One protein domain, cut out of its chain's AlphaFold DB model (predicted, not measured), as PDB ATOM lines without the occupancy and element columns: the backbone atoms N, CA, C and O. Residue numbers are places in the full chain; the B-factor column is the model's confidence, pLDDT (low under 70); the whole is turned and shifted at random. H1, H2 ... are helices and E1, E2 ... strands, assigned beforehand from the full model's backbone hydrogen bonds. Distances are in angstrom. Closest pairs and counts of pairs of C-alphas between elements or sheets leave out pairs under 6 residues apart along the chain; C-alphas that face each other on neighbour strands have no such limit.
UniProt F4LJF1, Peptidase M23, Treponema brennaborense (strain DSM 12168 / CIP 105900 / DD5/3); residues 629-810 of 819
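What this domain is: This is residues 629 to 810 of the 819 residues of the protein "Peptidase M23" of Treponema brennaborense (strain DSM 12168 / CIP 105900 / DD5/3) (UniProt F4LJF1). A strongly twisted five-stranded sheet, E1 E2 E9 E6 E5, makes the body of this domain, with helix H2 standing up over one face and the short helix H3 grazing the E1 and E2 part. Towards the other end of the longest axis, two small strand pairs, E3 with E8 and E4 with E7, lie between the sheet's E5 and E6 part and helix H4, while the long loop of residues 684 to 700 reaches away at the opposite end. The printed part has 182 residues, with four named helices and nine named strands in the order H1 H2 H3 E1 E2 E3 E4 E5 E6 H4 E7 E8 E9; the three sheets are antiparallel. The class is mixed, helices and strands, with under half of the residues in named elements. The whole is compact, with a radius of gyration of the C-alphas of 15.3 A and spans of 46 by 35 by 33 A.

Where its parts are: The printed part begins with H1, residues 629 to 634, whose C-alpha 629 is at (-13.179, -20.661, -13.684). H2, residues 637 to 651, is 21.0 A long from first to last C-alpha, and H3 holds residues 660 to 665. E1 is residues 680 to 683 and E2 residues 701 to 706, 16.9 A long. The short strands E3, residues 714 to 716, and E4, residues 721 to 723, follow. E5, residues 740 to 746, and E6, residues 749 to 756, are each 20.6 A long. H4, residues 761 to 775, is 21.0 A long and begins at C-alpha 761, (-30.348, -10.678, -20.529). E7 is residues 781 to 783, and E8 residues 788 to 791. E9, residues 802 to 809, is 23.4 A long and ends at C-alpha 809, (-5.272, -2.963, -33.445).

How they stand to each other: In the large sheet E1 and E5 are the edge strands. E1 and E2 form a hairpin, with N 682 and O 704 2.8 A apart, within hydrogen-bond range. E2 and E9 are antiparallel at 169 degrees, with N 703 and O 805 at 2.9 A. E9 and E6 are antiparallel at 164 degrees, with N 752 and O 806 at 2.8 A. E5 and E6 form a hairpin, with N 751 and O 744 at 2.8 A. There are two layers, helices on one face of a sheet: H2 is on it at a height of 10.5 A, over E9, and stands up from the sheet at 44 degrees; the closest C-alphas of H2 and E9, those of Ala 647 and Thr 809, are 7.4 A apart. H3 only grazes the sheet with residues 662 to 665. H2 and H3 touch at a steep tilt of 56 degrees, opposite ways, the closest C-alphas being those of Ala 642 and Val 661, 6.3 A. H1 and H2 are close but not clearly touching, with the C-alphas of Thr 633 and Ala 639 7.2 A apart. E3 and E8 are antiparallel neighbours, with N 715 and O 790 at 2.9 A; E4 and E7 likewise, with N 723 and O 781 at 2.8 A. The closest C-alphas of E4 and E5, those of Tyr 722 and Phe 745, are 5.0 A apart, and those of H4 and E8, Thr 763 and Gly 790, are 5.1 A apart. H2 and H4 are apart. In H1, H2 and H4 every O i to N i+4 pair is within hydrogen-bond range; in H3 0 of 2 are, beside 3 of 3 O i to N i+3 pairs.

The domain as a whole: The two C-alphas farthest apart, those of Asp 689 and Ala 776, are 48.2 A apart. The printed part has no cut. The links H3 to E1, E1 to E2 and E4 to E5 are long. The mean pLDDT of the printed part is 89.1, and residues 695 to 698 and 731 to 737 are under 70.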
ATOM      1  N   GLU A 629     -13.919 -19.606 -12.973       94.69
ATOM      2  CA  GLU A 629     -13.179 -20.661 -13.684       94.69
ATOM      3  C   GLU A 629     -12.720 -20.194 -15.075       94.69
ATOM      4  O   GLU A 629     -11.559 -20.366 -15.460       94.69
ATOM      5  N   LYS A 630     -13.617 -19.545 -15.827       96.06
ATOM      6  CA  LYS A 630     -13.301 -19.022 -17.160       96.06
ATOM      7  C   LYS A 630     -12.404 -17.790 -17.080       96.06
ATOM      8  O   LYS A 630     -11.471 -17.697 -17.870       96.06
ATOM      9  N   ASN A 631     -12.588 -16.924 -16.083       95.12
ATOM     10  CA  ASN A 631     -11.654 -15.842 -15.773       95.12
ATOM     11  C   ASN A 631     -10.232 -16.385 -15.564       95.12
ATOM     12  O   ASN A 631      -9.326 -15.991 -16.288       95.12
ATOM     13  N   ALA A 632     -10.046 -17.364 -14.671       95.19
ATOM     14  CA  ALA A 632      -8.739 -17.980 -14.429       95.19
ATOM     15  C   ALA A 632      -8.135 -18.639 -15.687       95.19
ATOM     16  O   ALA A 632      -6.916 -18.623 -15.872       95.19
ATOM     17  N   THR A 633      -8.978 -19.186 -16.570       96.12
ATOM     18  CA  THR A 633      -8.557 -19.771 -17.854       96.12
ATOM     19  C   THR A 633      -8.019 -18.705 -18.814       96.12
ATOM     20  O   THR A 633      -6.903 -18.835 -19.321       96.12
ATOM     21  N   TYR A 634      -8.773 -17.629 -19.034       96.94
ATOM     22  CA  TYR A 634      -8.424 -16.551 -19.966       96.94
ATOM     23  C   TYR A 634      -7.333 -15.608 -19.431       96.94
ATOM     24  O   TYR A 634      -6.535 -15.073 -20.196       96.94
ATOM     25  N   GLU A 635      -7.226 -15.452 -18.110       93.62
ATOM     26  CA  GLU A 635      -6.148 -14.695 -17.464       93.62
ATOM     27  C   GLU A 635      -4.833 -15.484 -17.349       93.62
ATOM     28  O   GLU A 635      -3.814 -14.925 -16.916       93.62
ATOM     29  N   SER A 636      -4.832 -16.763 -17.743       95.81
ATOM     30  CA  SER A 636      -3.651 -17.625 -17.723       95.81
ATOM     31  C   SER A 636      -2.530 -17.110 -18.635       95.81
ATOM     32  O   SER A 636      -2.741 -16.381 -19.609       95.81
ATOM     33  N   LYS A 637      -1.296 -17.531 -18.334       95.69
ATOM     34  CA  LYS A 637      -0.117 -17.186 -19.140       95.69
ATOM     35  C   LYS A 637      -0.268 -17.634 -20.598       95.69
ATOM     36  O   LYS A 637       0.154 -16.910 -21.500       95.69
ATOM     37  N   ASP A 638      -0.864 -18.800 -20.824       94.88
ATOM     38  CA  ASP A 638      -0.976 -19.401 -22.151       94.88
ATOM     39  C   ASP A 638      -2.041 -18.682 -22.992       94.88
ATOM     40  O   ASP A 638      -1.785 -18.367 -24.154       94.88
ATOM     41  N   ALA A 639      -3.169 -18.293 -22.387       95.19
ATOM     42  CA  ALA A 639      -4.174 -17.442 -23.027       95.19
ATOM     43  C   ALA A 639      -3.603 -16.062 -23.404       95.19
ATOM     44  O   ALA A 639      -3.700 -15.644 -24.557       95.19
ATOM     45  N   LYS A 640      -2.895 -15.395 -22.482       91.94
ATOM     46  CA  LYS A 640      -2.208 -14.116 -22.755       91.94
ATOM     47  C   LYS A 640      -1.136 -14.234 -23.840       91.94
ATOM     48  O   LYS A 640      -0.974 -13.321 -24.654       91.94
ATOM     49  N   SER A 641      -0.436 -15.366 -23.898       93.31
ATOM     50  CA  SER A 641       0.533 -15.659 -24.962       93.31
ATOM     51  C   SER A 641      -0.156 -15.857 -26.317       93.31
ATOM     52  O   SER A 641       0.325 -15.334 -27.319       93.31
ATOM     53  N   ALA A 642      -1.308 -16.534 -26.353       94.44
ATOM     54  CA  ALA A 642      -2.112 -16.688 -27.563       94.44
ATOM     55  C   ALA A 642      -2.652 -15.337 -28.070       94.44
ATOM     56  O   ALA A 642      -2.477 -15.029 -29.246       94.44
ATOM     57  N   VAL A 643      -3.194 -14.477 -27.198       91.94
ATOM     58  CA  VAL A 643      -3.625 -13.109 -27.564       91.94
ATOM     59  C   VAL A 643      -2.452 -12.270 -28.089       91.94
ATOM     60  O   VAL A 643      -2.586 -11.569 -29.091       91.94
ATOM     61  N   SER A 644      -1.270 -12.388 -27.481       90.38
ATOM     62  CA  SER A 644      -0.059 -11.710 -27.973       90.38
ATOM     63  C   SER A 644       0.339 -12.185 -29.379       90.38
ATOM     64  O   SER A 644       0.748 -11.379 -30.215       90.38
ATOM     65  N   ALA A 645       0.172 -13.479 -29.672       89.56
ATOM     66  CA  ALA A 645       0.424 -14.055 -30.992       89.56
ATOM     67  C   ALA A 645      -0.627 -13.643 -32.046       89.56
ATOM     68  O   ALA A 645      -0.280 -13.514 -33.222       89.56
ATOM     69  N   ILE A 646      -1.875 -13.359 -31.647       89.81
ATOM     70  CA  ILE A 646      -2.880 -12.715 -32.518       89.81
ATOM     71  C   ILE A 646      -2.382 -11.328 -32.950       89.81
ATOM     72  O   ILE A 646      -2.313 -11.036 -34.144       89.81
ATOM     73  N   ALA A 647      -1.961 -10.496 -31.992       84.38
ATOM     74  CA  ALA A 647      -1.455  -9.153 -32.275       84.38
ATOM     75  C   ALA A 647      -0.171  -9.161 -33.135       84.38
ATOM     76  O   ALA A 647       0.027  -8.269 -33.960       84.38
ATOM     77  N   GLU A 648       0.697 -10.167 -32.976       83.38
ATOM     78  CA  GLU A 648       1.860 -10.384 -33.851       83.38
ATOM     79  C   GLU A 648       1.452 -10.813 -35.267       83.38
ATOM     80  O   GLU A 648       2.020 -10.332 -36.244       83.38
ATOM     81  N   SER A 649       0.435 -11.670 -35.398       82.81
ATOM     82  CA  SER A 649      -0.071 -12.120 -36.703       82.81
ATOM     83  C   SER A 649      -0.599 -10.948 -37.536       82.81
ATOM     84  O   SER A 649      -0.323 -10.876 -38.729       82.81
ATOM     85  N   ILE A 650      -1.272  -9.984 -36.898       79.88
ATOM     86  CA  ILE A 650      -1.724  -8.738 -37.541       79.88
ATOM     87  C   ILE A 650      -0.528  -7.876 -37.968       79.88
ATOM     88  O   ILE A 650      -0.435  -7.491 -39.132       79.88
ATOM     89  N   ARG A 651       0.419  -7.608 -37.053       78.31
ATOM     90  CA  ARG A 651       1.599  -6.757 -37.325       78.31
ATOM     91  C   ARG A 651       2.536  -7.319 -38.398       78.31
ATOM     92  O   ARG A 651       3.206  -6.546 -39.071       78.31
ATOM     93  N   SER A 652       2.571  -8.640 -38.564       76.25
ATOM     94  CA  SER A 652       3.357  -9.334 -39.593       76.25
ATOM     95  C   SER A 652       2.590  -9.613 -40.894       76.25
ATOM     96  O   SER A 652       3.158 -10.202 -41.808       76.25
ATOM     97  N   GLY A 653       1.309  -9.232 -40.990       77.50
ATOM     98  CA  GLY A 653       0.462  -9.537 -42.149       77.50
ATOM     99  C   GLY A 653       0.141 -11.030 -42.332       77.50
ATOM    100  O   GLY A 653      -0.323 -11.437 -43.397       77.50
ATOM    101  N   ASN A 654       0.380 -11.863 -41.314       75.06
ATOM    102  CA  ASN A 654       0.261 -13.320 -41.366       75.06
ATOM    103  C   ASN A 654      -1.188 -13.804 -41.162       75.06
ATOM    104  O   ASN A 654      -1.537 -14.460 -40.170       75.06
ATOM    105  N   TYR A 655      -2.036 -13.484 -42.135       76.25
ATOM    106  CA  TYR A 655      -3.395 -14.001 -42.251       76.25
ATOM    107  C   TYR A 655      -3.362 -15.302 -43.061       76.25
ATOM    108  O   TYR A 655      -3.318 -15.279 -44.285       76.25
ATOM    109  N   SER A 656      -3.361 -16.450 -42.384       84.44
ATOM    110  CA  SER A 656      -3.401 -17.772 -43.019       84.44
ATOM    111  C   SER A 656      -4.313 -18.715 -42.245       84.44
ATOM    112  O   SER A 656      -4.327 -18.694 -41.014       84.44
ATOM    113  N   ASN A 657      -5.030 -19.585 -42.960       89.38
ATOM    114  CA  ASN A 657      -5.845 -20.638 -42.348       89.38
ATOM    115  C   ASN A 657      -4.987 -21.664 -41.577       89.38
ATOM    116  O   ASN A 657      -5.480 -22.286 -40.642       89.38
ATOM    117  N   ASP A 658      -3.696 -21.786 -41.912       89.06
ATOM    118  CA  ASP A 658      -2.735 -22.646 -41.207       89.06
ATOM    119  C   ASP A 658      -2.136 -21.995 -39.943       89.06
ATOM    120  O   ASP A 658      -1.311 -22.611 -39.260       89.06
ATOM    121  N   ASN A 659      -2.507 -20.749 -39.613       89.69
ATOM    122  CA  ASN A 659      -1.973 -20.049 -38.446       89.69
ATOM    123  C   ASN A 659      -2.342 -20.811 -37.157       89.69
ATOM    124  O   ASN A 659      -3.511 -20.948 -36.790       89.69
ATOM    125  N   SER A 660      -1.327 -21.310 -36.446       90.50
ATOM    126  CA  SER A 660      -1.495 -22.192 -35.285       90.50
ATOM    127  C   SER A 660      -2.271 -21.559 -34.127       90.50
ATOM    128  O   SER A 660      -2.827 -22.291 -33.305       90.50
ATOM    129  N   VAL A 661      -2.359 -20.226 -34.087       92.44
ATOM    130  CA  VAL A 661      -3.124 -19.455 -33.099       92.44
ATOM    131  C   VAL A 661      -4.622 -19.769 -33.159       92.44
ATOM    132  O   VAL A 661      -5.277 -19.759 -32.119       92.44
ATOM    133  N   TYR A 662      -5.163 -20.161 -34.321       94.94
ATOM    134  CA  TYR A 662      -6.567 -20.572 -34.439       94.94
ATOM    135  C   TYR A 662      -6.938 -21.744 -33.519       94.94
ATOM    136  O   TYR A 662      -8.058 -21.784 -33.023       94.94
ATOM    137  N   ARG A 663      -5.992 -22.631 -33.171       94.44
ATOM    138  CA  ARG A 663      -6.231 -23.738 -32.220       94.44
ATOM    139  C   ARG A 663      -6.619 -23.267 -30.815       94.44
ATOM    140  O   ARG A 663      -7.188 -24.026 -30.035       94.44
ATOM    141  N   ALA A 664      -6.344 -22.008 -30.474       96.12
ATOM    142  CA  ALA A 664      -6.830 -21.413 -29.236       96.12
ATOM    143  C   ALA A 664      -8.368 -21.271 -29.210       96.12
ATOM    144  O   ALA A 664      -8.927 -21.142 -28.126       96.12
ATOM    145  N   PHE A 665      -9.050 -21.345 -30.357       97.12
ATOM    146  CA  PHE A 665     -10.504 -21.206 -30.501       97.12
ATOM    147  C   PHE A 665     -11.239 -22.529 -30.793       97.12
ATOM    148  O   PHE A 665     -12.452 -22.519 -30.999       97.12
ATOM    149  N   ASP A 666     -10.540 -23.670 -30.774       94.69
ATOM    150  CA  ASP A 666     -11.159 -25.001 -30.861       94.69
ATOM    151  C   ASP A 666     -12.156 -25.244 -29.702       94.69
ATOM    152  O   ASP A 666     -12.188 -24.506 -28.717       94.69
ATOM    153  N   SER A 667     -12.969 -26.306 -29.756       92.69
ATOM    154  CA  SER A 667     -13.985 -26.616 -28.719       92.69
ATOM    155  C   SER A 667     -13.441 -26.748 -27.288       92.69
ATOM    156  O   SER A 667     -14.172 -26.559 -26.316       92.69
ATOM    157  N   THR A 668     -12.153 -27.064 -27.158       89.69
ATOM    158  CA  THR A 668     -11.387 -27.131 -25.904       89.69
ATOM    159  C   THR A 668     -10.248 -26.102 -25.853       89.69
ATOM    160  O   THR A 668      -9.402 -26.156 -24.959       89.69
ATOM    161  N   GLY A 669     -10.208 -25.176 -26.814       93.88
ATOM    162  CA  GLY A 669      -9.196 -24.139 -26.949       93.88
ATOM    163  C   GLY A 669      -9.282 -23.085 -25.844       93.88
ATOM    164  O   GLY A 669     -10.363 -22.719 -25.379       93.88
ATOM    165  N   ILE A 670      -8.120 -22.580 -25.424       95.31
ATOM    166  CA  ILE A 670      -7.986 -21.718 -24.240       95.31
ATOM    167  C   ILE A 670      -8.578 -20.307 -24.404       95.31
ATOM    168  O   ILE A 670      -8.732 -19.600 -23.416       95.31
ATOM    169  N   LEU A 671      -8.915 -19.897 -25.631       97.19
ATOM    170  CA  LEU A 671      -9.555 -18.623 -25.968       97.19
ATOM    171  C   LEU A 671     -10.984 -18.782 -26.506       97.19
ATOM    172  O   LEU A 671     -11.579 -17.765 -26.849       97.19
ATOM    173  N   ASN A 672     -11.558 -19.990 -26.596       97.44
ATOM    174  CA  ASN A 672     -12.912 -20.172 -27.137       97.44
ATOM    175  C   ASN A 672     -13.971 -19.525 -26.214       97.44
ATOM    176  O   ASN A 672     -14.237 -20.058 -25.133       97.44
ATOM    177  N   PRO A 673     -14.602 -18.405 -26.627       97.38
ATOM    178  CA  PRO A 673     -15.518 -17.631 -25.790       97.38
ATOM    179  C   PRO A 673     -16.903 -18.276 -25.639       97.38
ATOM    180  O   PRO A 673     -17.666 -17.879 -24.757       97.38
ATOM    181  N   VAL A 674     -17.269 -19.246 -26.485       97.50
ATOM    182  CA  VAL A 674     -18.590 -19.886 -26.449       97.50
ATOM    183  C   VAL A 674     -18.578 -20.966 -25.371       97.50
ATOM    184  O   VAL A 674     -17.819 -21.931 -25.443       97.50
ATOM    185  N   ASN A 675     -19.439 -20.842 -24.359       94.31
ATOM    186  CA  ASN A 675     -19.455 -21.758 -23.219       94.31
ATOM    187  C   ASN A 675     -20.187 -23.080 -23.537       94.31
ATOM    188  O   ASN A 675     -21.220 -23.397 -22.949       94.31
ATOM    189  N   SER A 676     -19.675 -23.834 -24.512       93.19
ATOM    190  CA  SER A 676     -20.225 -25.118 -24.954       93.19
ATOM    191  C   SER A 676     -19.144 -26.018 -25.567       93.19
ATOM    192  O   SER A 676     -18.417 -25.566 -26.455       93.19
ATOM    193  N   PRO A 677     -19.077 -27.311 -25.190       88.75
ATOM    194  CA  PRO A 677     -18.164 -28.272 -25.815       88.75
ATOM    195  C   PRO A 677     -18.572 -28.631 -27.255       88.75
ATOM    196  O   PRO A 677     -17.769 -29.181 -28.003       88.75
ATOM    197  N   ASN A 678     -19.811 -28.324 -27.659       93.12
ATOM    198  CA  ASN A 678     -20.358 -28.630 -28.982       93.12
ATOM    199  C   ASN A 678     -20.178 -27.438 -29.933       93.12
ATOM    200  O   ASN A 678     -21.145 -26.893 -30.468       93.12
ATOM    201  N   THR A 679     -18.931 -27.013 -30.103       96.25
ATOM    202  CA  THR A 679     -18.529 -25.904 -30.975       96.25
ATOM    203  C   THR A 679     -17.404 -26.342 -31.908       96.25
ATOM    204  O   THR A 679     -16.750 -27.355 -31.672       96.25
ATOM    205  N   ALA A 680     -17.199 -25.619 -33.004       96.12
ATOM    206  CA  ALA A 680     -16.055 -25.811 -33.890       96.12
ATOM    207  C   ALA A 680     -15.801 -24.534 -34.690       96.12
ATOM    208  O   ALA A 680     -16.732 -23.765 -34.927       96.12
ATOM    209  N   ILE A 681     -14.576 -24.350 -35.177       96.38
ATOM    210  CA  ILE A 681     -14.285 -23.276 -36.126       96.38
ATOM    211  C   ILE A 681     -15.001 -23.576 -37.458       96.38
ATOM    212  O   ILE A 681     -14.966 -24.705 -37.966       96.38
ATOM    213  N   SER A 682     -15.703 -22.585 -38.007       93.88
ATOM    214  CA  SER A 682     -16.259 -22.600 -39.369       93.88
ATOM    215  C   SER A 682     -15.393 -21.830 -40.357       93.88
ATOM    216  O   SER A 682     -15.204 -22.318 -41.467       93.88
ATOM    217  N   THR A 683     -14.832 -20.696 -39.936       92.81
ATOM    218  CA  THR A 683     -14.052 -19.787 -40.787       92.81
ATOM    219  C   THR A 683     -12.782 -19.373 -40.057       92.81
ATOM    220  O   THR A 683     -12.825 -19.014 -38.879       92.81
ATOM    221  N   TYR A 684     -11.656 -19.440 -40.766       93.75
ATOM    222  CA  TYR A 684     -10.330 -19.071 -40.270       93.75
ATOM    223  C   TYR A 684      -9.981 -17.655 -40.769       93.75
ATOM    224  O   TYR A 684     -10.720 -16.719 -40.481       93.75
ATOM    225  N   ALA A 685      -8.898 -17.478 -41.533       88.06
ATOM    226  CA  ALA A 685      -8.477 -16.182 -42.074       88.06
ATOM    227  C   ALA A 685      -9.181 -15.814 -43.394       88.06
ATOM    228  O   ALA A 685      -9.246 -14.635 -43.751       88.06
ATOM    229  N   TYR A 686      -9.708 -16.810 -44.111       89.50
ATOM    230  CA  TYR A 686     -10.411 -16.647 -45.384       89.50
ATOM    231  C   TYR A 686     -11.699 -17.474 -45.434       89.50
ATOM    232  O   TYR A 686     -11.743 -18.597 -44.920       89.50
ATOM    233  N   TYR A 687     -12.708 -16.929 -46.111       86.25
ATOM    234  CA  TYR A 687     -13.912 -17.641 -46.539       86.25
ATOM    235  C   TYR A 687     -13.607 -18.605 -47.707       86.25
ATOM    236  O   TYR A 687     -12.534 -18.556 -48.313       86.25
ATOM    237  N   GLU A 688     -14.558 -19.482 -48.054       84.69
ATOM    238  CA  GLU A 688     -14.399 -20.480 -49.133       84.69
ATOM    239  C   GLU A 688     -14.149 -19.864 -50.525       84.69
ATOM    240  O   GLU A 688     -13.546 -20.508 -51.383       84.69
ATOM    241  N   ASP A 689     -14.573 -18.617 -50.753       84.50
ATOM    242  CA  ASP A 689     -14.345 -17.869 -51.998       84.50
ATOM    243  C   ASP A 689     -12.972 -17.166 -52.063       84.50
ATOM    244  O   ASP A 689     -12.652 -16.507 -53.054       84.50
ATOM    245  N   GLY A 690     -12.147 -17.311 -51.020       82.88
ATOM    246  CA  GLY A 690     -10.835 -16.679 -50.897       82.88
ATOM    247  C   GLY A 690     -10.867 -15.224 -50.422       82.88
ATOM    248  O   GLY A 690      -9.809 -14.599 -50.324       82.88
ATOM    249  N   THR A 691     -12.035 -14.659 -50.101       82.88
ATOM    250  CA  THR A 691     -12.107 -13.339 -49.463       82.88
ATOM    251  C   THR A 691     -11.657 -13.418 -48.001       82.88
ATOM    252  O   THR A 691     -11.839 -14.425 -47.319       82.88
ATOM    253  N   ASN A 692     -10.977 -12.372 -47.523       81.94
ATOM    254  CA  ASN A 692     -10.446 -12.335 -46.159       81.94
ATOM    255  C   ASN A 692     -11.579 -12.137 -45.144       81.94
ATOM    256  O   ASN A 692     -12.483 -11.334 -45.371       81.94
ATOM    257  N   HIS A 693     -11.482 -12.853 -44.030       85.06
ATOM    258  CA  HIS A 693     -12.502 -12.895 -42.995       85.06
ATOM    259  C   HIS A 693     -12.534 -11.626 -42.114       85.06
ATOM    260  O   HIS A 693     -13.598 -11.197 -41.675       85.06
ATOM    261  N   GLY A 694     -11.383 -10.986 -41.883       74.62
ATOM    262  CA  GLY A 694     -11.288  -9.769 -41.074       74.62
ATOM    263  C   GLY A 694     -11.994  -8.580 -41.730       74.62
ATOM    264  O   GLY A 694     -11.769  -8.267 -42.904       74.62
ATOM    265  N   TRP A 695     -12.835  -7.880 -40.969       67.50
ATOM    266  CA  TRP A 695     -13.578  -6.722 -41.462       67.50
ATOM    267  C   TRP A 695     -12.828  -5.403 -41.167       67.50
ATOM    268  O   TRP A 695     -11.950  -5.329 -40.312       67.50
ATOM    269  N   GLY A 696     -13.220  -4.316 -41.840       60.06
ATOM    270  CA  GLY A 696     -12.686  -2.970 -41.580       60.06
ATOM    271  C   GLY A 696     -11.328  -2.661 -42.223       60.06
ATOM    272  O   GLY A 696     -10.884  -3.363 -43.129       60.06
ATOM    273  N   ASP A 697     -10.728  -1.555 -41.776       54.50
ATOM    274  CA  ASP A 697      -9.430  -1.043 -42.226       54.50
ATOM    275  C   ASP A 697      -8.714  -0.340 -41.042       54.50
ATOM    276  O   ASP A 697      -9.301   0.583 -40.462       54.50
ATOM    277  N   PRO A 698      -7.515  -0.789 -40.616       57.06
ATOM    278  CA  PRO A 698      -6.875  -2.044 -41.016       57.06
ATOM    279  C   PRO A 698      -7.718  -3.267 -40.609       57.06
ATOM    280  O   PRO A 698      -8.505  -3.218 -39.659       57.06
ATOM    281  N   ARG A 699      -7.568  -4.374 -41.347       70.00
ATOM    282  CA  ARG A 699      -8.304  -5.626 -41.089       70.00
ATOM    283  C   ARG A 699      -7.813  -6.322 -39.821       70.00
ATOM    284  O   ARG A 699      -6.615  -6.341 -39.548       70.00
ATOM    285  N   GLY A 700      -8.742  -6.902 -39.065       81.81
ATOM    286  CA  GLY A 700      -8.440  -7.681 -37.866       81.81
ATOM    287  C   GLY A 700      -8.089  -9.145 -38.124       81.81
ATOM    288  O   GLY A 700      -8.198  -9.662 -39.235       81.81
ATOM    289  N   PHE A 701      -7.724  -9.840 -37.048       90.88
ATOM    290  CA  PHE A 701      -7.730 -11.301 -36.988       90.88
ATOM    291  C   PHE A 701      -9.132 -11.753 -36.574       90.88
ATOM    292  O   PHE A 701      -9.556 -11.436 -35.463       90.88
ATOM    293  N   ALA A 702      -9.833 -12.487 -37.439       92.38
ATOM    294  CA  ALA A 702     -11.195 -12.971 -37.200       92.38
ATOM    295  C   ALA A 702     -11.273 -14.507 -37.185       92.38
ATOM    296  O   ALA A 702     -10.473 -15.175 -37.845       92.38
ATOM    297  N   VAL A 703     -12.242 -15.058 -36.445       95.00
ATOM    298  CA  VAL A 703     -12.568 -16.491 -36.356       95.00
ATOM    299  C   VAL A 703     -14.075 -16.690 -36.163       95.00
ATOM    300  O   VAL A 703     -14.680 -16.046 -35.305       95.00
ATOM    301  N   ASP A 704     -14.673 -17.605 -36.932       95.50
ATOM    302  CA  ASP A 704     -16.084 -17.976 -36.768       95.50
ATOM    303  C   ASP A 704     -16.193 -19.276 -35.992       95.50
ATOM    304  O   ASP A 704     -15.579 -20.279 -36.367       95.50
ATOM    305  N   ILE A 705     -17.033 -19.292 -34.961       97.38
ATOM    306  CA  ILE A 705     -17.250 -20.447 -34.090       97.38
ATOM    307  C   ILE A 705     -18.715 -20.878 -34.200       97.38
ATOM    308  O   ILE A 705     -19.607 -20.280 -33.595       97.38
ATOM    309  N   LYS A 706     -18.972 -21.929 -34.985       95.81
ATOM    310  CA  LYS A 706     -20.314 -22.500 -35.194       95.81
ATOM    311  C   LYS A 706     -20.763 -23.375 -34.027       95.81
ATOM    312  O   LYS A 706     -19.966 -24.077 -33.403       95.81
ATOM    313  N   SER A 707     -22.076 -23.414 -33.816       94.56
ATOM    314  CA  SER A 707     -22.752 -24.208 -32.778       94.56
ATOM    315  C   SER A 707     -23.590 -25.371 -33.329       94.56
ATOM    316  O   SER A 707     -24.508 -25.854 -32.668       94.56
ATOM    317  N   TYR A 708     -23.326 -25.796 -34.571       91.81
ATOM    318  CA  TYR A 708     -24.092 -26.838 -35.278       91.81
ATOM    319  C   TYR A 708     -25.614 -26.577 -35.344       91.81
ATOM    320  O   TYR A 708     -26.410 -27.513 -35.390       91.81
ATOM    321  N   GLY A 709     -26.021 -25.301 -35.378       90.38
ATOM    322  CA  GLY A 709     -27.426 -24.885 -35.472       90.38
ATOM    323  C   GLY A 709     -28.098 -24.539 -34.137       90.38
ATOM    324  O   GLY A 709     -29.309 -24.339 -34.118       90.38
ATOM    325  N   VAL A 710     -27.349 -24.458 -33.033       93.44
ATOM    326  CA  VAL A 710     -27.883 -24.130 -31.699       93.44
ATOM    327  C   VAL A 710     -27.660 -22.650 -31.366       93.44
ATOM    328  O   VAL A 710     -26.538 -22.242 -31.072       93.44
ATOM    329  N   GLU A 711     -28.719 -21.843 -31.369       93.94
ATOM    330  CA  GLU A 711     -28.690 -20.487 -30.789       93.94
ATOM    331  C   GLU A 711     -28.838 -20.520 -29.257       93.94
ATOM    332  O   GLU A 711     -29.256 -21.522 -28.674       93.94
ATOM    333  N   GLY A 712     -28.516 -19.409 -28.590       94.94
ATOM    334  CA  GLY A 712     -28.725 -19.221 -27.151       94.94
ATOM    335  C   GLY A 712     -27.567 -19.678 -26.255       94.94
ATOM    336  O   GLY A 712     -27.668 -19.556 -25.037       94.94
ATOM    337  N   LEU A 713     -26.465 -20.184 -26.820       96.94
ATOM    338  CA  LEU A 713     -25.285 -20.582 -26.039       96.94
ATOM    339  C   LEU A 713     -24.588 -19.345 -25.434       96.94
ATOM    340  O   LEU A 713     -24.362 -18.387 -26.173       96.94
ATOM    341  N   PRO A 714     -24.199 -19.343 -24.143       97.62
ATOM    342  CA  PRO A 714     -23.522 -18.200 -23.529       97.62
ATOM    343  C   PRO A 714     -22.209 -17.836 -24.234       97.62
ATOM    344  O   PRO A 714     -21.371 -18.709 -24.475       97.62
ATOM    345  N   VAL A 715     -22.010 -16.545 -24.505       98.25
ATOM    346  CA  VAL A 715     -20.754 -15.983 -25.026       98.25
ATOM    347  C   VAL A 715     -20.084 -15.172 -23.923       98.25
ATOM    348  O   VAL A 715     -20.668 -14.224 -23.393       98.25
ATOM    349  N   LEU A 716     -18.866 -15.578 -23.572       98.31
ATOM    350  CA  LEU A 716     -18.041 -14.999 -22.516       98.31
ATOM    351  C   LEU A 716     -16.954 -14.094 -23.103       98.31
ATOM    352  O   LEU A 716     -16.429 -14.369 -24.180       98.31
ATOM    353  N   THR A 717     -16.530 -13.080 -22.353       97.88
ATOM    354  CA  THR A 717     -15.275 -12.375 -22.629       97.88
ATOM    355  C   THR A 717     -14.095 -13.347 -22.547       97.88
ATOM    356  O   THR A 717     -13.906 -14.002 -21.525       97.88
ATOM    357  N   ASN A 718     -13.282 -13.451 -23.598       96.31
ATOM    358  CA  ASN A 718     -12.013 -14.202 -23.571       96.31
ATOM    359  C   ASN A 718     -10.783 -13.295 -23.376       96.31
ATOM    360  O   ASN A 718      -9.670 -13.784 -23.203       96.31
ATOM    361  N   VAL A 719     -11.000 -11.980 -23.395       94.38
ATOM    362  CA  VAL A 719     -10.029 -10.925 -23.106       94.38
ATOM    363  C   VAL A 719     -10.760  -9.853 -22.301       94.38
ATOM    364  O   VAL A 719     -11.855  -9.436 -22.688       94.38
ATOM    365  N   ALA A 720     -10.174  -9.424 -21.184       94.19
ATOM    366  CA  ALA A 720     -10.694  -8.325 -20.383       94.19
ATOM    367  C   ALA A 720     -10.546  -6.988 -21.123       94.19
ATOM    368  O   ALA A 720      -9.579  -6.769 -21.857       94.19
ATOM    369  N   GLY A 721     -11.483  -6.074 -20.906       94.81
ATOM    370  CA  GLY A 721     -11.464  -4.769 -21.554       94.81
ATOM    371  C   GLY A 721     -12.596  -3.876 -21.082       94.81
ATOM    372  O   GLY A 721     -13.407  -4.252 -20.244       94.81
ATOM    373  N   TYR A 722     -12.647  -2.674 -21.628       96.31
ATOM    374  CA  TYR A 722     -13.568  -1.631 -21.220       96.31
ATOM    375  C   TYR A 722     -14.812  -1.585 -22.111       96.31
ATOM    376  O   TYR A 722     -14.708  -1.601 -23.341       96.31
ATOM    377  N   LEU A 723     -15.980  -1.447 -21.480       95.06
ATOM    378  CA  LEU A 723     -17.200  -0.959 -22.113       95.06
ATOM    379  C   LEU A 723     -17.223   0.574 -22.054       95.06
ATOM    380  O   LEU A 723     -17.290   1.165 -20.978       95.06
ATOM    381  N   LEU A 724     -17.209   1.195 -23.228       92.62
ATOM    382  CA  LEU A 724     -17.502   2.606 -23.487       92.62
ATOM    383  C   LEU A 724     -18.900   2.770 -24.126       92.62
ATOM    384  O   LEU A 724     -19.512   1.784 -24.538       92.62
ATOM    385  N   SER A 725     -19.387   4.008 -24.272       84.00
ATOM    386  CA  SER A 725     -20.720   4.345 -24.825       84.00
ATOM    387  C   SER A 725     -21.113   3.580 -26.098       84.00
ATOM    388  O   SER A 725     -22.238   3.102 -26.212       84.00
ATOM    389  N   ASN A 726     -20.175   3.421 -27.035       81.44
ATOM    390  CA  ASN A 726     -20.391   2.784 -28.334       81.44
ATOM    391  C   ASN A 726     -20.044   1.282 -28.345       81.44
ATOM    392  O   ASN A 726     -19.715   0.720 -29.387       81.44
ATOM    393  N   SER A 727     -20.035   0.617 -27.192       90.50
ATOM    394  CA  SER A 727     -19.615  -0.790 -27.120       90.50
ATOM    395  C   SER A 727     -20.686  -1.766 -27.568       90.50
ATOM    396  O   SER A 727     -20.352  -2.841 -28.040       90.50
ATOM    397  N   ILE A 728     -21.964  -1.424 -27.413       90.44
ATOM    398  CA  ILE A 728     -23.067  -2.353 -27.657       90.44
ATOM    399  C   ILE A 728     -23.882  -1.844 -28.843       90.44
ATOM    400  O   ILE A 728     -24.470  -0.766 -28.778       90.44
ATOM    401  N   ASN A 729     -23.936  -2.635 -29.912       85.69
ATOM    402  CA  ASN A 729     -24.851  -2.424 -31.023       85.69
ATOM    403  C   ASN A 729     -25.984  -3.457 -30.968       85.69
ATOM    404  O   ASN A 729     -25.766  -4.651 -31.172       85.69
ATOM    405  N   SER A 730     -27.203  -2.976 -30.730       74.19
ATOM    406  CA  SER A 730     -28.441  -3.766 -30.744       74.19
ATOM    407  C   SER A 730     -29.476  -3.253 -31.750       74.19
ATOM    408  O   SER A 730     -30.634  -3.667 -31.705       74.19
ATOM    409  N   ASN A 731     -29.101  -2.295 -32.605       56.41
ATOM    410  CA  ASN A 731     -30.033  -1.541 -33.440       56.41
ATOM    411  C   ASN A 731     -29.761  -1.799 -34.925       56.41
ATOM    412  O   ASN A 731     -28.833  -1.264 -35.524       56.41
ATOM    413  N   VAL A 732     -30.623  -2.616 -35.527       54.56
ATOM    414  CA  VAL A 732     -30.562  -3.004 -36.942       54.56
ATOM    415  C   VAL A 732     -30.949  -1.823 -37.845       54.56
ATOM    416  O   VAL A 732     -32.044  -1.270 -37.717       54.56
ATOM    417  N   PRO A 733     -30.101  -1.486 -38.831       45.53
ATOM    418  CA  PRO A 733     -30.536  -1.601 -40.225       45.53
ATOM    419  C   PRO A 733     -29.989  -2.866 -40.896       45.53
ATOM    420  O   PRO A 733     -28.891  -3.323 -40.596       45.53
ATOM    421  N   LEU A 734     -30.756  -3.412 -41.844       41.41
ATOM    422  CA  LEU A 734     -30.580  -4.728 -42.492       41.41
ATOM    423  C   LEU A 734     -29.296  -4.912 -43.343       41.41
ATOM    424  O   LEU A 734     -29.200  -5.882 -44.089       41.41
ATOM    425  N   ASN A 735     -28.323  -4.000 -43.246       39.84
ATOM    426  CA  ASN A 735     -27.210  -3.845 -44.192       39.84
ATOM    427  C   ASN A 735     -25.807  -3.855 -43.539       39.84
ATOM    428  O   ASN A 735     -24.830  -3.533 -44.213       39.84
ATOM    429  N   LEU A 736     -25.679  -4.177 -42.246       54.38
ATOM    430  CA  LEU A 736     -24.379  -4.360 -41.586       54.38
ATOM    431  C   LEU A 736     -24.086  -5.851 -41.400       54.38
ATOM    432  O   LEU A 736     -24.915  -6.579 -40.852       54.38
ATOM    433  N   ASN A 737     -22.898  -6.292 -41.831       68.50
ATOM    434  CA  ASN A 737     -22.511  -7.708 -41.834       68.50
ATOM    435  C   ASN A 737     -22.690  -8.375 -40.461       68.50
ATOM    436  O   ASN A 737     -23.131  -9.514 -40.393       68.50
ATOM    437  N   THR A 738     -22.394  -7.651 -39.382       75.50
ATOM    438  CA  THR A 738     -22.059  -8.217 -38.069       75.50
ATOM    439  C   THR A 738     -23.259  -8.476 -37.151       75.50
ATOM    440  O   THR A 738     -23.121  -9.178 -36.155       75.50
ATOM    441  N   GLY A 739     -24.449  -7.956 -37.476       85.06
ATOM    442  CA  GLY A 739     -25.653  -8.142 -36.657       85.06
ATOM    443  C   GLY A 739     -25.615  -7.391 -35.323       85.06
ATOM    444  O   GLY A 739     -25.165  -6.247 -35.265       85.06
ATOM    445  N   ASN A 740     -26.127  -8.021 -34.260       89.06
ATOM    446  CA  ASN A 740     -25.914  -7.517 -32.903       89.06
ATOM    447  C   ASN A 740     -24.471  -7.799 -32.493       89.06
ATOM    448  O   ASN A 740     -23.971  -8.913 -32.668       89.06
ATOM    449  N   GLU A 741     -23.835  -6.801 -31.899       90.50
ATOM    450  CA  GLU A 741     -22.396  -6.798 -31.696       90.50
ATOM    451  C   GLU A 741     -22.041  -6.176 -30.347       90.50
ATOM    452  O   GLU A 741     -22.639  -5.179 -29.931       90.50
ATOM    453  N   ILE A 742     -21.040  -6.743 -29.675       93.38
ATOM    454  CA  ILE A 742     -20.397  -6.124 -28.516       93.38
ATOM    455  C   ILE A 742     -18.915  -5.923 -28.826       93.38
ATOM    456  O   ILE A 742     -18.243  -6.835 -29.308       93.38
ATOM    457  N   ARG A 743     -18.406  -4.726 -28.532       93.25
ATOM    458  CA  ARG A 743     -16.989  -4.366 -28.579       93.25
ATOM    459  C   ARG A 743     -16.444  -4.183 -27.173       93.25
ATOM    460  O   ARG A 743     -17.117  -3.623 -26.316       93.25
ATOM    461  N   LEU A 744     -15.207  -4.609 -26.958       95.12
ATOM    462  CA  LEU A 744     -14.423  -4.272 -25.774       95.12
ATOM    463  C   LEU A 744     -13.129  -3.605 -26.210       95.12
ATOM    464  O   LEU A 744     -12.515  -4.012 -27.196       95.12
ATOM    465  N   PHE A 745     -12.724  -2.586 -25.467       91.81
ATOM    466  CA  PHE A 745     -11.591  -1.732 -25.805       91.81
ATOM    467  C   PHE A 745     -10.505  -1.845 -24.735       91.81
ATOM    468  O   PHE A 745     -10.818  -1.883 -23.550       91.81
ATOM    469  N   GLY A 746      -9.233  -1.877 -25.118       85.81
ATOM    470  CA  GLY A 746      -8.131  -1.870 -24.148       85.81
ATOM    471  C   GLY A 746      -6.792  -2.256 -24.766       85.81
ATOM    472  O   GLY A 746      -6.771  -2.941 -25.786       85.81
ATOM    473  N   ASN A 747      -5.673  -1.841 -24.171       80.12
ATOM    474  CA  ASN A 747      -4.312  -2.105 -24.658       80.12
ATOM    475  C   ASN A 747      -4.107  -1.651 -26.118       80.12
ATOM    476  O   ASN A 747      -3.509  -2.369 -26.919       80.12
ATOM    477  N   ASN A 748      -4.666  -0.490 -26.486       80.06
ATOM    478  CA  ASN A 748      -4.753  -0.000 -27.868       80.06
ATOM    479  C   ASN A 748      -5.293  -1.055 -28.864       80.06
ATOM    480  O   ASN A 748      -4.776  -1.224 -29.971       80.06
ATOM    481  N   SER A 749      -6.326  -1.794 -28.454       85.62
ATOM    482  CA  SER A 749      -6.990  -2.820 -29.258       85.62
ATOM    483  C   SER A 749      -8.509  -2.805 -29.086       85.62
ATOM    484  O   SER A 749      -9.045  -2.216 -28.141       85.62
ATOM    485  N   THR A 750      -9.196  -3.465 -30.017       90.00
ATOM    486  CA  THR A 750     -10.645  -3.684 -29.996       90.00
ATOM    487  C   THR A 750     -10.941  -5.162 -30.205       90.00
ATOM    488  O   THR A 750     -10.499  -5.742 -31.195       90.00
ATOM    489  N   ILE A 751     -11.723  -5.755 -29.307       93.75
ATOM    490  CA  ILE A 751     -12.259  -7.113 -29.436       93.75
ATOM    491  C   ILE A 751     -13.728  -7.011 -29.823       93.75
ATOM    492  O   ILE A 751     -14.463  -6.252 -29.196       93.75
ATOM    493  N   ILE A 752     -14.160  -7.756 -30.836       93.44
ATOM    494  CA  ILE A 752     -15.508  -7.708 -31.407       93.44
ATOM    495  C   ILE A 752     -16.156  -9.088 -31.277       93.44
ATOM    496  O   ILE A 752     -15.546 -10.095 -31.629       93.44
ATOM    497  N   TYR A 753     -17.401  -9.118 -30.804       95.19
ATOM    498  CA  TYR A 753     -18.244 -10.307 -30.678       95.19
ATOM    499  C   TYR A 753     -19.532 -10.061 -31.476       95.19
ATOM    500  O   TYR A 753     -20.405  -9.329 -31.012       95.19
ATOM    501  N   GLY A 754     -19.617 -10.609 -32.690       92.44
ATOM    502  CA  GLY A 754     -20.721 -10.408 -33.638       92.44
ATOM    503  C   GLY A 754     -21.761 -11.534 -33.652       92.44
ATOM    504  O   GLY A 754     -21.626 -12.552 -32.975       92.44
ATOM    505  N   HIS A 755     -22.808 -11.353 -34.455       91.88
ATOM    506  CA  HIS A 755     -23.924 -12.282 -34.679       91.88
ATOM    507  C   HIS A 755     -24.702 -12.680 -33.411       91.88
ATOM    508  O   HIS A 755     -25.419 -13.684 -33.394       91.88
ATOM    509  N   LEU A 756     -24.616 -11.877 -32.345       94.12
ATOM    510  CA  LEU A 756     -25.220 -12.191 -31.052       94.12
ATOM    511  C   LEU A 756     -26.756 -12.241 -31.126       94.12
ATOM    512  O   LEU A 756     -27.408 -11.563 -31.930       94.12
ATOM    513  N   GLN A 757     -27.361 -13.045 -30.258       92.06
ATOM    514  CA  GLN A 757     -28.811 -13.152 -30.133       92.06
ATOM    515  C   GLN A 757     -29.414 -11.823 -29.646       92.06
ATOM    516  O   GLN A 757     -28.901 -11.199 -28.719       92.06
ATOM    517  N   SER A 758     -30.532 -11.398 -30.240       87.06
ATOM    518  CA  SER A 758     -31.259 -10.212 -29.768       87.06
ATOM    519  C   SER A 758     -31.817 -10.422 -28.359       87.06
ATOM    520  O   SER A 758     -32.367 -11.481 -28.059       87.06
ATOM    521  N   ASN A 759     -31.755  -9.377 -27.530       83.38
ATOM    522  CA  ASN A 759     -32.357  -9.323 -26.191       83.38
ATOM    523  C   ASN A 759     -31.839 -10.388 -25.198       83.38
ATOM    524  O   ASN A 759     -32.587 -10.836 -24.327       83.38
ATOM    525  N   ALA A 760     -30.570 -10.800 -25.304       92.19
ATOM    526  CA  ALA A 760     -29.931 -11.596 -24.256       92.19
ATOM    527  C   ALA A 760     -29.852 -10.784 -22.945       92.19
ATOM    528  O   ALA A 760     -29.429  -9.629 -22.952       92.19
ATOM    529  N   SER A 761     -30.237 -11.388 -21.815       95.31
ATOM    530  CA  SER A 761     -30.348 -10.678 -20.529       95.31
ATOM    531  C   SER A 761     -29.012 -10.132 -20.016       95.31
ATOM    532  O   SER A 761     -28.990  -9.088 -19.368       95.31
ATOM    533  N   SER A 762     -27.901 -10.798 -20.343       96.25
ATOM    534  CA  SER A 762     -26.544 -10.299 -20.108       96.25
ATOM    535  C   SER A 762     -26.281  -9.006 -20.875       96.25
ATOM    536  O   SER A 762     -25.849  -8.020 -20.288       96.25
ATOM    537  N   THR A 763     -26.621  -8.959 -22.165       95.19
ATOM    538  CA  THR A 763     -26.464  -7.759 -22.999       95.19
ATOM    539  C   THR A 763     -27.318  -6.598 -22.485       95.19
ATOM    540  O   THR A 763     -26.830  -5.472 -22.426       95.19
ATOM    541  N   THR A 764     -28.555  -6.858 -22.045       94.56
ATOM    542  CA  THR A 764     -29.404  -5.840 -21.399       94.56
ATOM    543  C   THR A 764     -28.774  -5.311 -20.109       94.56
ATOM    544  O   THR A 764     -28.677  -4.099 -19.942       94.56
ATOM    545  N   ALA A 765     -28.261  -6.188 -19.240       96.69
ATOM    546  CA  ALA A 765     -27.595  -5.769 -18.007       96.69
ATOM    547  C   ALA A 765     -26.325  -4.932 -18.270       96.69
ATOM    548  O   ALA A 765     -26.033  -4.002 -17.522       96.69
ATOM    549  N   LEU A 766     -25.597  -5.191 -19.365       96.56
ATOM    550  CA  LEU A 766     -24.460  -4.360 -19.779       96.56
ATOM    551  C   LEU A 766     -24.876  -2.986 -20.336       96.56
ATOM    552  O   LEU A 766     -24.146  -2.012 -20.144       96.56
ATOM    553  N   MET A 767     -26.038  -2.871 -20.988       94.06
ATOM    554  CA  MET A 767     -26.599  -1.566 -21.374       94.06
ATOM    555  C   MET A 767     -26.993  -0.742 -20.143       94.06
ATOM    556  O   MET A 767     -26.692   0.450 -20.079       94.06
ATOM    557  N   GLU A 768     -27.629  -1.376 -19.156       95.38
ATOM    558  CA  GLU A 768     -27.971  -0.744 -17.877       95.38
ATOM    559  C   GLU A 768     -26.703  -0.296 -17.133       95.38
ATOM    560  O   GLU A 768     -26.622   0.855 -16.702       95.38
ATOM    561  N   LEU A 769     -25.666  -1.141 -17.086       97.25
ATOM    562  CA  LEU A 769     -24.361  -0.796 -16.517       97.25
ATOM    563  C   LEU A 769     -23.722   0.412 -17.221       97.25
ATOM    564  O   LEU A 769     -23.244   1.323 -16.547       97.25
ATOM    565  N   LEU A 770     -23.745   0.478 -18.557       94.75
ATOM    566  CA  LEU A 770     -23.255   1.641 -19.315       94.75
ATOM    567  C   LEU A 770     -24.046   2.923 -19.005       94.75
ATOM    568  O   LEU A 770     -23.458   4.003 -18.879       94.75
ATOM    569  N   GLN A 771     -25.364   2.816 -18.822       94.44
ATOM    570  CA  GLN A 771     -26.191   3.944 -18.395       94.44
ATOM    571  C   GLN A 771     -25.808   4.412 -16.983       94.44
ATOM    572  O   GLN A 771     -25.620   5.610 -16.768       94.44
ATOM    573  N   LYS A 772     -25.630   3.491 -16.027       96.56
ATOM    574  CA  LYS A 772     -25.193   3.822 -14.659       96.56
ATOM    575  C   LYS A 772     -23.780   4.408 -14.622       96.56
ATOM    576  O   LYS A 772     -23.568   5.400 -13.935       96.56
ATOM    577  N   THR A 773     -22.858   3.876 -15.428       95.94
ATOM    578  CA  THR A 773     -21.498   4.415 -15.632       95.94
ATOM    579  C   THR A 773     -21.561   5.888 -16.049       95.94
ATOM    580  O   THR A 773     -20.937   6.746 -15.428       95.94
ATOM    581  N   THR A 774     -22.398   6.198 -17.044       91.69
ATOM    582  CA  THR A 774     -22.593   7.570 -17.541       91.69
ATOM    583  C   THR A 774     -23.209   8.479 -16.470       91.69
ATOM    584  O   THR A 774     -22.730   9.591 -16.256       91.69
ATOM    585  N   ASN A 775     -24.233   8.005 -15.750       91.25
ATOM    586  CA  ASN A 775     -24.878   8.755 -14.664       91.25
ATOM    587  C   ASN A 775     -23.927   9.039 -13.485       91.25
ATOM    588  O   ASN A 775     -24.071  10.058 -12.810       91.25
ATOM    589  N   ALA A 776     -22.944   8.167 -13.253       92.44
ATOM    590  CA  ALA A 776     -21.888   8.346 -12.262       92.44
ATOM    591  C   ALA A 776     -20.779   9.329 -12.702       92.44
ATOM    592  O   ALA A 776     -19.833   9.553 -11.948       92.44
ATOM    593  N   ASN A 777     -20.900   9.945 -13.887       91.25
ATOM    594  CA  ASN A 777     -19.877  10.767 -14.552       91.25
ATOM    595  C   ASN A 777     -18.577  10.004 -14.870       91.25
ATOM    596  O   ASN A 777     -17.505  10.599 -14.942       91.25
ATOM    597  N   LEU A 778     -18.670   8.692 -15.087       94.69
ATOM    598  CA  LEU A 778     -17.551   7.850 -15.502       94.69
ATOM    599  C   LEU A 778     -17.568   7.642 -17.019       94.69
ATOM    600  O   LEU A 778     -18.599   7.776 -17.681       94.69
ATOM    601  N   TRP A 779     -16.406   7.315 -17.580       94.38
ATOM    602  CA  TRP A 779     -16.232   7.173 -19.026       94.38
ATOM    603  C   TRP A 779     -16.357   5.729 -19.505       94.38
ATOM    604  O   TRP A 779     -16.798   5.489 -20.630       94.38
ATOM    605  N   ARG A 780     -15.949   4.772 -18.663       95.62
ATOM    606  CA  ARG A 780     -15.855   3.359 -19.028       95.62
ATOM    607  C   ARG A 780     -16.083   2.424 -17.842       95.62
ATOM    608  O   ARG A 780     -15.734   2.757 -16.712       95.62
ATOM    609  N   ALA A 781     -16.615   1.236 -18.110       97.31
ATOM    610  CA  ALA A 781     -16.717   0.145 -17.140       97.31
ATOM    611  C   ALA A 781     -15.747  -0.984 -17.516       97.31
ATOM    612  O   ALA A 781     -15.752  -1.448 -18.656       97.31
ATOM    613  N   TYR A 782     -14.914  -1.431 -16.577       96.62
ATOM    614  CA  TYR A 782     -13.998  -2.555 -16.787       96.62
ATOM    615  C   TYR A 782     -14.758  -3.888 -16.770       96.62
ATOM    616  O   TYR A 782     -15.393  -4.216 -15.779       96.62
ATOM    617  N   ILE A 783     -14.673  -4.700 -17.819       97.31
ATOM    618  CA  ILE A 783     -15.263  -6.043 -17.849       97.31
ATOM    619  C   ILE A 783     -14.142  -7.089 -17.780       97.31
ATOM    620  O   ILE A 783     -13.325  -7.169 -18.704       97.31
ATOM    621  N   PRO A 784     -14.078  -7.911 -16.711       96.19
ATOM    622  CA  PRO A 784     -13.091  -8.976 -16.610       96.19
ATOM    623  C   PRO A 784     -13.334 -10.072 -17.653       96.19
ATOM    624  O   PRO A 784     -14.451 -10.275 -18.133       96.19
ATOM    625  N   SER A 785     -12.281 -10.828 -17.966       96.19
ATOM    626  CA  SER A 785     -12.382 -12.077 -18.724       96.19
ATOM    627  C   SER A 785     -13.320 -13.066 -18.013       96.19
ATOM    628  O   SER A 785     -13.331 -13.130 -16.785       96.19
ATOM    629  N   GLY A 786     -14.077 -13.874 -18.750       97.19
ATOM    630  CA  GLY A 786     -15.023 -14.852 -18.204       97.19
ATOM    631  C   GLY A 786     -16.415 -14.302 -17.870       97.19
ATOM    632  O   GLY A 786     -17.217 -15.051 -17.315       97.19
ATOM    633  N   THR A 787     -16.728 -13.050 -18.208       98.38
ATOM    634  CA  THR A 787     -18.070 -12.462 -18.051       98.38
ATOM    635  C   THR A 787     -18.933 -12.758 -19.273       98.38
ATOM    636  O   THR A 787     -18.516 -12.500 -20.399       98.38
ATOM    637  N   GLN A 788     -20.146 -13.275 -19.079       98.31
ATOM    638  CA  GLN A 788     -21.123 -13.442 -20.153       98.31
ATOM    639  C   GLN A 788     -21.630 -12.077 -20.620       98.31
ATOM    640  O   GLN A 788     -22.232 -11.332 -19.852       98.31
ATOM    641  N   ILE A 789     -21.418 -11.776 -21.898       96.88
ATOM    642  CA  ILE A 789     -21.798 -10.495 -22.516       96.88
ATOM    643  C   ILE A 789     -23.046 -10.614 -23.392       96.88
ATOM    644  O   ILE A 789     -23.763  -9.640 -23.605       96.88
ATOM    645  N   GLY A 790     -23.336 -11.823 -23.870       96.56
ATOM    646  CA  GLY A 790     -24.469 -12.120 -24.735       96.56
ATOM    647  C   GLY A 790     -24.649 -13.622 -24.913       96.56
ATOM    648  O   GLY A 790     -24.031 -14.427 -24.208       96.56
ATOM    649  N   ASN A 791     -25.482 -13.985 -25.882       96.75
ATOM    650  CA  ASN A 791     -25.650 -15.357 -26.344       96.75
ATOM    651  C   ASN A 791     -25.314 -15.437 -27.835       96.75
ATOM    652  O   ASN A 791     -25.582 -14.496 -28.581       96.75
ATOM    653  N   LEU A 792     -24.787 -16.576 -28.273       95.75
ATOM    654  CA  LEU A 792     -24.567 -16.899 -29.677       95.75
ATOM    655  C   LEU A 792     -25.918 -16.916 -30.400       95.75
ATOM    656  O   LEU A 792     -26.863 -17.562 -29.940       95.75
ATOM    657  N   GLY A 793     -26.010 -16.194 -31.512       93.69
ATOM    658  CA  GLY A 793     -27.225 -16.066 -32.304       93.69
ATOM    659  C   GLY A 793     -26.959 -16.286 -33.787       93.69
ATOM    660  O   GLY A 793     -26.083 -17.056 -34.179       93.69
ATOM    661  N   ASN A 794     -27.767 -15.620 -34.605       92.25
ATOM    662  CA  ASN A 794     -27.716 -15.688 -36.061       92.25
ATOM    663  C   ASN A 794     -28.140 -14.344 -36.693       92.25
ATOM    664  O   ASN A 794     -28.865 -14.305 -37.685       92.25
ATOM    665  N   THR A 795     -27.787 -13.222 -36.056       89.69
ATOM    666  CA  THR A 795     -28.211 -11.879 -36.494       89.69
ATOM    667  C   THR A 795     -27.237 -11.281 -37.513       89.69
ATOM    668  O   THR A 795     -26.068 -11.646 -37.539       89.69
ATOM    669  N   GLY A 796     -27.687 -10.353 -38.363       84.94
ATOM    670  CA  GLY A 796     -26.846  -9.769 -39.422       84.94
ATOM    671  C   GLY A 796     -26.733 -10.650 -40.670       84.94
ATOM    672  O   GLY A 796     -27.656 -11.397 -40.996       84.94
ATOM    673  N   HIS A 797     -25.614 -10.549 -41.389       83.44
ATOM    674  CA  HIS A 797     -25.339 -11.356 -42.578       83.44
ATOM    675  C   HIS A 797     -24.695 -12.690 -42.179       83.44
ATOM    676  O   HIS A 797     -23.482 -12.852 -42.241       83.44
ATOM    677  N   SER A 798     -25.528 -13.635 -41.743       83.25
ATOM    678  CA  SER A 798     -25.100 -14.953 -41.271       83.25
ATOM    679  C   SER A 798     -25.838 -16.079 -41.998       83.25
ATOM    680  O   SER A 798     -27.042 -15.995 -42.251       83.25
ATOM    681  N   THR A 799     -25.126 -17.163 -42.316       84.75
ATOM    682  CA  THR A 799     -25.688 -18.371 -42.950       84.75
ATOM    683  C   THR A 799     -26.228 -19.394 -41.947       84.75
ATOM    684  O   THR A 799     -26.861 -20.370 -42.349       84.75
ATOM    685  N   GLY A 800     -25.979 -19.209 -40.650       90.25
ATOM    686  CA  GLY A 800     -26.471 -20.074 -39.579       90.25
ATOM    687  C   GLY A 800     -25.800 -19.785 -38.228       90.25
ATOM    688  O   GLY A 800     -24.815 -19.052 -38.193       90.25
ATOM    689  N   PRO A 801     -26.297 -20.361 -37.118       94.31
ATOM    690  CA  PRO A 801     -25.837 -20.030 -35.769       94.31
ATOM    691  C   PRO A 801     -24.323 -20.189 -35.548       94.31
ATOM    692  O   PRO A 801     -23.780 -21.303 -35.563       94.31
ATOM    693  N   HIS A 802     -23.656 -19.056 -35.320       95.12
ATOM    694  CA  HIS A 802     -22.235 -18.956 -35.004       95.12
ATOM    695  C   HIS A 802     -21.929 -17.642 -34.267       95.12
ATOM    696  O   HIS A 802     -22.761 -16.739 -34.197       95.12
ATOM    697  N   LEU A 803     -20.728 -17.552 -33.700       96.31
ATOM    698  CA  LEU A 803     -20.133 -16.313 -33.208       96.31
ATOM    699  C   LEU A 803     -19.008 -15.901 -34.161       96.31
ATOM    700  O   LEU A 803     -18.088 -16.696 -34.349       96.31
ATOM    701  N   HIS A 804     -19.038 -14.664 -34.660       94.38
ATOM    702  CA  HIS A 804     -17.847 -14.008 -35.219       94.38
ATOM    703  C   HIS A 804     -17.072 -13.370 -34.071       94.38
ATOM    704  O   HIS A 804     -17.610 -12.511 -33.365       94.38
ATOM    705  N   TRP A 805     -15.823 -13.776 -33.870       95.81
ATOM    706  CA  TRP A 805     -14.907 -13.139 -32.928       95.81
ATOM    707  C   TRP A 805     -13.761 -12.486 -33.693       95.81
ATOM    708  O   TRP A 805     -13.148 -13.129 -34.545       95.81
ATOM    709  N   GLU A 806     -13.432 -11.233 -33.383       92.88
ATOM    710  CA  GLU A 806     -12.354 -10.514 -34.068       92.88
ATOM    711  C   GLU A 806     -11.530  -9.625 -33.132       92.88
ATOM    712  O   GLU A 806     -12.068  -8.901 -32.297       92.88
ATOM    713  N   TYR A 807     -10.211  -9.641 -33.321       92.00
ATOM    714  CA  TYR A 807      -9.249  -8.737 -32.694       92.00
ATOM    715  C   TYR A 807      -8.771  -7.702 -33.716       92.00
ATOM    716  O   TYR A 807      -8.307  -8.067 -34.800       92.00
ATOM    717  N   ARG A 808      -8.776  -6.417 -33.348       86.19
ATOM    718  CA  ARG A 808      -8.160  -5.325 -34.120       86.19
ATOM    719  C   ARG A 808      -7.167  -4.527 -33.294       86.19
ATOM    720  O   ARG A 808      -7.372  -4.304 -32.104       86.19
ATOM    721  N   THR A 809      -6.129  -4.034 -33.959       82.38
ATOM    722  CA  THR A 809      -5.272  -2.963 -33.445       82.38
ATOM    723  C   THR A 809      -5.995  -1.614 -33.538       82.38
ATOM    724  O   THR A 809      -6.748  -1.353 -34.479       82.38
ATOM    725  N   GLY A 810      -5.773  -0.747 -32.551       80.19
ATOM    726  CA  GLY A 810      -6.453   0.540 -32.421       80.19
ATOM    727  C   GLY A 810      -7.867   0.449 -31.832       80.19
ATOM    728  O   GLY A 810      -8.478  -0.620 -31.739       80.19
TER     729      GLY A 810